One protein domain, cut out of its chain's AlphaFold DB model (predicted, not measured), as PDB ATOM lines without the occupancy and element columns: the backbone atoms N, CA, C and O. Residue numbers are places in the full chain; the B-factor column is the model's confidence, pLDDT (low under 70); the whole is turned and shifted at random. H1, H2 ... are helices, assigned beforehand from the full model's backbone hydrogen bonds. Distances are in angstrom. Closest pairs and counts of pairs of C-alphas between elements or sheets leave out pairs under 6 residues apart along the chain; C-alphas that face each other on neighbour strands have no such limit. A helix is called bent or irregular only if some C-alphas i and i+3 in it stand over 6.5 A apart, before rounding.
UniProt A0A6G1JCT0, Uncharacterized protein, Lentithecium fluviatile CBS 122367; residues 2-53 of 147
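AT A GLANCE: This is residues 2 to 53 of the 147 residues of an uncharacterized protein of Lentithecium fluviatile CBS 122367 (UniProt A0A6G1JCT0). Two helices meet near their ends as a V, the longer arm being H2 and the shorter H1, with a tight turn at the corner and the far part of H1 sticking out free. Beyond the other end of H2, residues 44 to 53 make a hooked tail with no named helix. The 52 printed residues hold two named helices, H1 then H2, and no named strand; the class is all helix. The whole is only just extended, close to loose, with a radius of gyration of the C-alphas of 15.2 A, and its flat outline spans 41 by 26 by 12 A.

IN THESE COORDINATES: H2, residues 21 to 43, is the longest helix at 33.0 A, from C-alpha 21 at (83.526, 32.804, 78.951) to C-alpha 43 at (106.341, 51.696, 64.351). It has a kink of 27 degrees near residue 28. It is neither bent nor irregular, but only just: C-alphas 25 and 28 are 6.1 A apart. H1, residues 2 to 18, measures 24.8 A and begins with C-alpha 2 at (87.752, 31.719, 54.809).

HOW THE PARTS SIT: H2 touches H1 with residues 24 to 25 alone, and H1 touches H2 with residues 12 to 16 alone. The closest C-alphas of the two helices are those of Leu 15 and Ala 24, 5.5 A apart. Their lines stand at a steep tilt of 46 degrees, and they run opposite ways. Their centres are 17.3 A apart. Residues 2 to 11 of H1 and residues 29 to 37 of H2 stand free, as do residues 17 to 22. In H1 every O i to N i+4 pair is within hydrogen-bond range; in H2 18 of 19 are.

THE WHOLE: The two C-alphas farthest apart are those of Ile 17 and Gln 53, at 42.6 A. The printed part has no cut, and the link from H1 to H2 is tight. The mean pLDDT of the printed part is 86.7, and no printed residue is under 70.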
ATOM      1  N   THR A   2      88.954  32.097  54.038       71.81
ATOM      2  CA  THR A   2      87.752  31.719  54.809       71.81
ATOM      3  C   THR A   2      87.904  30.454  55.664       71.81
ATOM      4  O   THR A   2      87.449  30.433  56.802       71.81
ATOM      5  N   THR A   3      88.612  29.427  55.182       77.38
ATOM      6  CA  THR A   3      88.784  28.157  55.914       77.38
ATOM      7  C   THR A   3      89.563  28.320  57.220       77.38
ATOM      8  O   THR A   3      89.172  27.761  58.235       77.38
ATOM      9  N   TRP A   4      90.629  29.127  57.236       78.19
ATOM     10  CA  TRP A   4      91.431  29.356  58.446       78.19
ATOM     11  C   TRP A   4      90.678  30.161  59.504       78.19
ATOM     12  O   TRP A   4      90.804  29.880  60.694       78.19
ATOM     13  N   LEU A   5      89.860  31.125  59.071       84.12
ATOM     14  CA  LEU A   5      88.965  31.857  59.967       84.12
ATOM     15  C   LEU A   5      87.913  30.926  60.574       84.12
ATOM     16  O   LEU A   5      87.664  31.005  61.773       84.12
ATOM     17  N   LEU A   6      87.353  30.010  59.777       87.25
ATOM     18  CA  LEU A   6      86.394  29.020  60.261       87.25
ATOM     19  C   LEU A   6      87.033  28.070  61.280       87.25
ATOM     20  O   LEU A   6      86.473  27.868  62.350       87.25
ATOM     21  N   VAL A   7      88.232  27.551  60.997       88.12
ATOM     22  CA  VAL A   7      88.985  26.700  61.937       88.12
ATOM     23  C   VAL A   7      89.262  27.443  63.246       88.12
ATOM     24  O   VAL A   7      89.037  26.892  64.323       88.12
ATOM     25  N   GLY A   8      89.692  28.707  63.172       86.19
ATOM     26  CA  GLY A   8      89.899  29.546  64.352       86.19
ATOM     27  C   GLY A   8      88.612  29.789  65.147       86.19
ATOM     28  O   GLY A   8      88.630  29.719  66.375       86.19
ATOM     29  N   ALA A   9      87.489  30.014  64.462       86.62
ATOM     30  CA  ALA A   9      86.181  30.189  65.087       86.62
ATOM     31  C   ALA A   9      85.680  28.896  65.749       86.62
ATOM     32  O   ALA A   9      85.201  28.948  66.878       86.62
ATOM     33  N   CYS A  10      85.842  27.740  65.098       89.88
ATOM     34  CA  CYS A  10      85.526  26.436  65.680       89.88
ATOM     35  C   CYS A  10      86.364  26.174  66.934       89.88
ATOM     36  O   CYS A  10      85.807  25.799  67.962       89.88
ATOM     37  N   LEU A  11      87.674  26.441  66.887       87.50
ATOM     38  CA  LEU A  11      88.552  26.309  68.050       87.50
ATOM     39  C   LEU A  11      88.098  27.227  69.194       87.50
ATOM     40  O   LEU A  11      87.983  26.788  70.336       87.50
ATOM     41  N   HIS A  12      87.793  28.490  68.889       88.38
ATOM     42  CA  HIS A  12      87.303  29.444  69.881       88.38
ATOM     43  C   HIS A  12      85.949  29.025  70.478       88.38
ATOM     44  O   HIS A  12      85.760  29.111  71.692       88.38
ATOM     45  N   ALA A  13      85.036  28.503  69.656       87.38
ATOM     46  CA  ALA A  13      83.762  27.954  70.104       87.38
ATOM     47  C   ALA A  13      83.955  26.736  71.019       87.38
ATOM     48  O   ALA A  13      83.295  26.640  72.051       87.38
ATOM     49  N   SER A  14      84.904  25.847  70.712       87.56
ATOM     50  CA  SER A  14      85.267  24.746  71.609       87.56
ATOM     51  C   SER A  14      85.796  25.256  72.952       87.56
ATOM     52  O   SER A  14      85.378  24.752  73.992       87.56
ATOM     53  N   LEU A  15      86.647  26.292  72.966       86.44
ATOM     54  CA  LEU A  15      87.111  26.902  74.220       86.44
ATOM     55  C   LEU A  15      85.950  27.440  75.070       86.44
ATOM     56  O   LEU A  15      85.984  27.290  76.287       86.44
ATOM     57  N   LEU A  16      84.925  28.032  74.454       86.81
ATOM     58  CA  LEU A  16      83.746  28.539  75.168       86.81
ATOM     59  C   LEU A  16      82.886  27.430  75.796       86.81
ATOM     60  O   LEU A  16      82.186  27.700  76.767       86.81
ATOM     61  N   ILE A  17      82.935  26.203  75.264       88.06
ATOM     62  CA  ILE A  17      82.209  25.049  75.819       88.06
ATOM     63  C   ILE A  17      82.911  24.510  77.074       88.06
ATOM     64  O   ILE A  17      82.246  24.150  78.041       88.06
ATOM     65  N   PHE A  18      84.247  24.451  77.069       87.62
ATOM     66  CA  PHE A  18      85.015  23.843  78.164       87.62
ATOM     67  C   PHE A  18      85.440  24.831  79.259       87.62
ATOM     68  O   PHE A  18      85.693  24.406  80.387       87.62
ATOM     69  N   LEU A  19      85.559  26.128  78.952       87.00
ATOM     70  CA  LEU A  19      86.071  27.143  79.878       87.00
ATOM     71  C   LEU A  19      85.034  28.241  80.171       87.00
ATOM     72  O   LEU A  19      84.198  28.558  79.325       87.00
ATOM     73  N   PRO A  20      85.134  28.915  81.334       86.31
ATOM     74  CA  PRO A  20      84.338  30.102  81.617       86.31
ATOM     75  C   PRO A  20      84.532  31.165  80.519       86.31
ATOM     76  O   PRO A  20      85.681  31.437  80.144       86.31
ATOM     77  N   PRO A  21      83.464  31.852  80.066       80.94
ATOM     78  CA  PRO A  21      83.526  32.804  78.951       80.94
ATOM     79  C   PRO A  21      84.605  33.885  79.092       80.94
ATOM     80  O   PRO A  21      85.211  34.306  78.111       80.94
ATOM     81  N   ARG A  22      84.899  34.302  80.332       82.31
ATOM     82  CA  ARG A  22      85.947  35.286  80.640       82.31
ATOM     83  C   ARG A  22      87.344  34.791  80.258       82.31
ATOM     84  O   ARG A  22      88.138  35.569  79.743       82.31
ATOM     85  N   VAL A  23      87.640  33.512  80.490       83.19
ATOM     86  CA  VAL A  23      88.954  32.915  80.204       83.19
ATOM     87  C   VAL A  23      89.081  32.601  78.713       83.19
ATOM     88  O   VAL A  23      90.107  32.901  78.104       83.19
ATOM     89  N   ALA A  24      88.014  32.076  78.105       83.94
ATOM     90  CA  ALA A  24      87.970  31.782  76.675       83.94
ATOM     91  C   ALA A  24      88.137  33.044  75.806       83.94
ATOM     92  O   ALA A  24      88.857  33.009  74.808       83.94
ATOM     93  N   ALA A  25      87.535  34.172  76.203       83.62
ATOM     94  CA  ALA A  25      87.693  35.461  75.523       83.62
ATOM     95  C   ALA A  25      89.034  36.152  75.827       83.62
ATOM     96  O   ALA A  25      89.556  36.880  74.981       83.62
ATOM     97  N   ALA A  26      89.625  35.916  77.003       86.69
ATOM     98  CA  ALA A  26      90.899  36.527  77.377       86.69
ATOM     99  C   ALA A  26      92.045  36.093  76.452       86.69
ATOM    100  O   ALA A  26      92.844  36.933  76.046       86.69
ATOM    101  N   ALA A  27      92.110  34.815  76.066       84.00
ATOM    102  CA  ALA A  27      93.186  34.293  75.221       84.00
ATOM    103  C   ALA A  27      93.350  35.043  73.874       84.00
ATOM    104  O   ALA A  27      94.440  35.570  73.625       84.00
ATOM    105  N   PRO A  28      92.319  35.168  73.009       86.31
ATOM    106  CA  PRO A  28      92.454  35.911  71.757       86.31
ATOM    107  C   PRO A  28      92.703  37.406  71.987       86.31
ATOM    108  O   PRO A  28      93.507  37.996  71.267       86.31
ATOM    109  N   VAL A  29      92.085  38.017  73.007       88.69
ATOM    110  CA  VAL A  29      92.286  39.444  73.314       88.69
ATOM    111  C   VAL A  29      93.726  39.725  73.731       88.69
ATOM    112  O   VAL A  29      94.340  40.647  73.201       88.69
ATOM    113  N   VAL A  30      94.305  38.911  74.617       91.56
ATOM    114  CA  VAL A  30      95.701  39.062  75.049       91.56
ATOM    115  C   VAL A  30      96.656  38.883  73.867       91.56
ATOM    116  O   VAL A  30      97.557  39.700  73.688       91.56
ATOM    117  N   ILE A  31      96.442  37.879  73.008       90.50
ATOM    118  CA  ILE A  31      97.279  37.665  71.814       90.50
ATOM    119  C   ILE A  31      97.214  38.871  70.865       90.50
ATOM    120  O   ILE A  31      98.249  39.316  70.358       90.50
ATOM    121  N   LEU A  32      96.015  39.411  70.626       91.12
ATOM    122  CA  LEU A  32      95.826  40.582  69.770       91.12
ATOM    123  C   LEU A  32      96.474  41.831  70.373       91.12
ATOM    124  O   LEU A  32      97.183  42.539  69.661       91.12
ATOM    125  N   LEU A  33      96.303  42.061  71.677       94.19
ATOM    126  CA  LEU A  33      96.932  43.177  72.385       94.19
ATOM    127  C   LEU A  33      98.458  43.092  72.325       94.19
ATOM    128  O   LEU A  33      99.101  44.080  71.983       94.19
ATOM    129  N   LEU A  34      99.051  41.920  72.569       92.81
ATOM    130  CA  LEU A  34     100.503  41.735  72.474       92.81
ATOM    131  C   LEU A  34     101.024  42.010  71.056       92.81
ATOM    132  O   LEU A  34     102.044  42.684  70.890       92.81
ATOM    133  N   LYS A  35     100.317  41.537  70.019       91.69
ATOM    134  CA  LYS A  35     100.666  41.829  68.618       91.69
ATOM    135  C   LYS A  35     100.541  43.319  68.298       91.69
ATOM    136  O   LYS A  35     101.415  43.863  67.626       91.69
ATOM    137  N   TYR A  36      99.495  43.972  68.795       92.50
ATOM    138  CA  TYR A  36      99.261  45.398  68.597       92.50
ATOM    139  C   TYR A  36     100.320  46.261  69.293       92.50
ATOM    140  O   TYR A  36     100.917  47.131  68.664       92.50
ATOM    141  N   ILE A  37     100.633  45.967  70.556       93.62
ATOM    142  CA  ILE A  37     101.692  46.641  71.319       93.62
ATOM    143  C   ILE A  37     103.046  46.460  70.621       93.62
ATOM    144  O   ILE A  37     103.766  47.436  70.410       93.62
ATOM    145  N   LYS A  38     103.377  45.236  70.184       91.31
ATOM    146  CA  LYS A  38     104.602  44.972  69.413       91.31
ATOM    147  C   LYS A  38     104.650  45.798  68.125       91.31
ATOM    148  O   LYS A  38     105.691  46.367  67.811       91.31
ATOM    149  N   PHE A  39     103.538  45.885  67.396       90.38
ATOM    150  CA  PHE A  39     103.434  46.720  66.199       90.38
ATOM    151  C   PHE A  39     103.673  48.204  66.508       90.38
ATOM    152  O   PHE A  39     104.443  48.849  65.798       90.38
ATOM    153  N   LEU A  40     103.076  48.739  67.579       92.69
ATOM    154  CA  LEU A  40     103.291  50.129  67.992       92.69
ATOM    155  C   LEU A  40     104.756  50.406  68.340       92.69
ATOM    156  O   LEU A  40     105.306  51.403  67.875       92.69
ATOM    157  N   PHE A  41     105.405  49.508  69.083       92.19
ATOM    158  CA  PHE A  41     106.823  49.645  69.416       92.19
ATOM    159  C   PHE A  41     107.733  49.591  68.185       92.19
ATOM    160  O   PHE A  41     108.684  50.364  68.101       92.19
ATOM    161  N   ILE A  42     107.436  48.723  67.210       90.25
ATOM    162  CA  ILE A  42     108.175  48.685  65.939       90.25
ATOM    163  C   ILE A  42     107.949  49.983  65.152       90.25
ATOM    164  O   ILE A  42     108.903  50.582  64.663       90.25
ATOM    165  N   ARG A  43     106.699  50.456  65.063       88.62
ATOM    166  CA  ARG A  43     106.341  51.696  64.351       88.62
ATOM    167  C   ARG A  43     107.037  52.927  64.933       88.62
ATOM    168  O   ARG A  43     107.444  53.803  64.180       88.62
ATOM    169  N   GLN A  44     107.142  53.007  66.255       90.69
ATOM    170  CA  GLN A  44     107.812  54.109  66.951       90.69
ATOM    171  C   GLN A  44     109.346  53.992  66.923       90.69
ATOM    172  O   GLN A  44     110.027  54.881  67.423       90.69
ATOM    173  N   GLY A  45     109.900  52.913  66.356       84.81
ATOM    174  CA  GLY A  45     111.344  52.679  66.286       84.81
ATOM    175  C   GLY A  45     111.972  52.169  67.585       84.81
ATOM    176  O   GLY A  45     113.189  52.028  67.648       84.81
ATOM    177  N   LEU A  46     111.171  51.857  68.613       86.31
ATOM    178  CA  LEU A  46     111.662  51.299  69.881       86.31
ATOM    179  C   LEU A  46     112.097  49.833  69.734       86.31
ATOM    180  O   LEU A  46     112.984  49.376  70.449       86.31
ATOM    181  N   LEU A  47     111.472  49.090  68.816       86.00
ATOM    182  CA  LEU A  47     111.862  47.725  68.468       86.00
ATOM    183  C   LEU A  47     112.329  47.660  67.015       86.00
ATOM    184  O   LEU A  47     111.695  48.224  66.123       86.00
ATOM    185  N   ARG A  48     113.406  46.904  66.765       83.31
ATOM    186  CA  ARG A  48     113.892  46.643  65.406       83.31
ATOM    187  C   ARG A  48     112.801  45.942  64.604       83.31
ATOM    188  O   ARG A  48     112.297  44.909  65.037       83.31
ATOM    189  N   ASN A  49     112.466  46.483  63.434       84.44
ATOM    190  CA  ASN A  49     111.574  45.818  62.493       84.44
ATOM    191  C   ASN A  49     112.296  44.599  61.895       84.44
ATOM    192  O   ASN A  49     113.230  44.795  61.116       84.44
ATOM    193  N   PRO A  50     111.875  43.356  62.191       83.44
ATOM    194  CA  PRO A  50     112.506  42.178  61.601       83.44
ATOM    195  C   PRO A  50     112.363  42.147  60.074       83.44
ATOM    196  O   PRO A  50     113.230  41.616  59.397       83.44
ATOM    197  N   ALA A  51     111.305  42.755  59.522       80.06
ATOM    198  CA  ALA A  51     111.088  42.823  58.077       80.06
ATOM    199  C   ALA A  51     111.983  43.853  57.367       80.06
ATOM    200  O   ALA A  51     112.068  43.835  56.146       80.06
ATOM    201  N   ALA A  52     112.622  44.760  58.113       80.88
ATOM    202  CA  ALA A  52     113.610  45.696  57.576       80.88
ATOM    203  C   ALA A  52     115.050  45.259  57.880       80.88
ATOM    204  O   ALA A  52     115.989  46.025  57.667       80.88
ATOM    205  N   GLN A  53     115.231  44.054  58.425       82.19
ATOM    206  CA  GLN A  53     116.556  43.506  58.652       82.19
ATOM    207  C   GLN A  53     117.226  43.270  57.291       82.19
ATOM    208  O   GLN A  53     116.601  42.719  56.391       82.19
TER     209      GLN A  53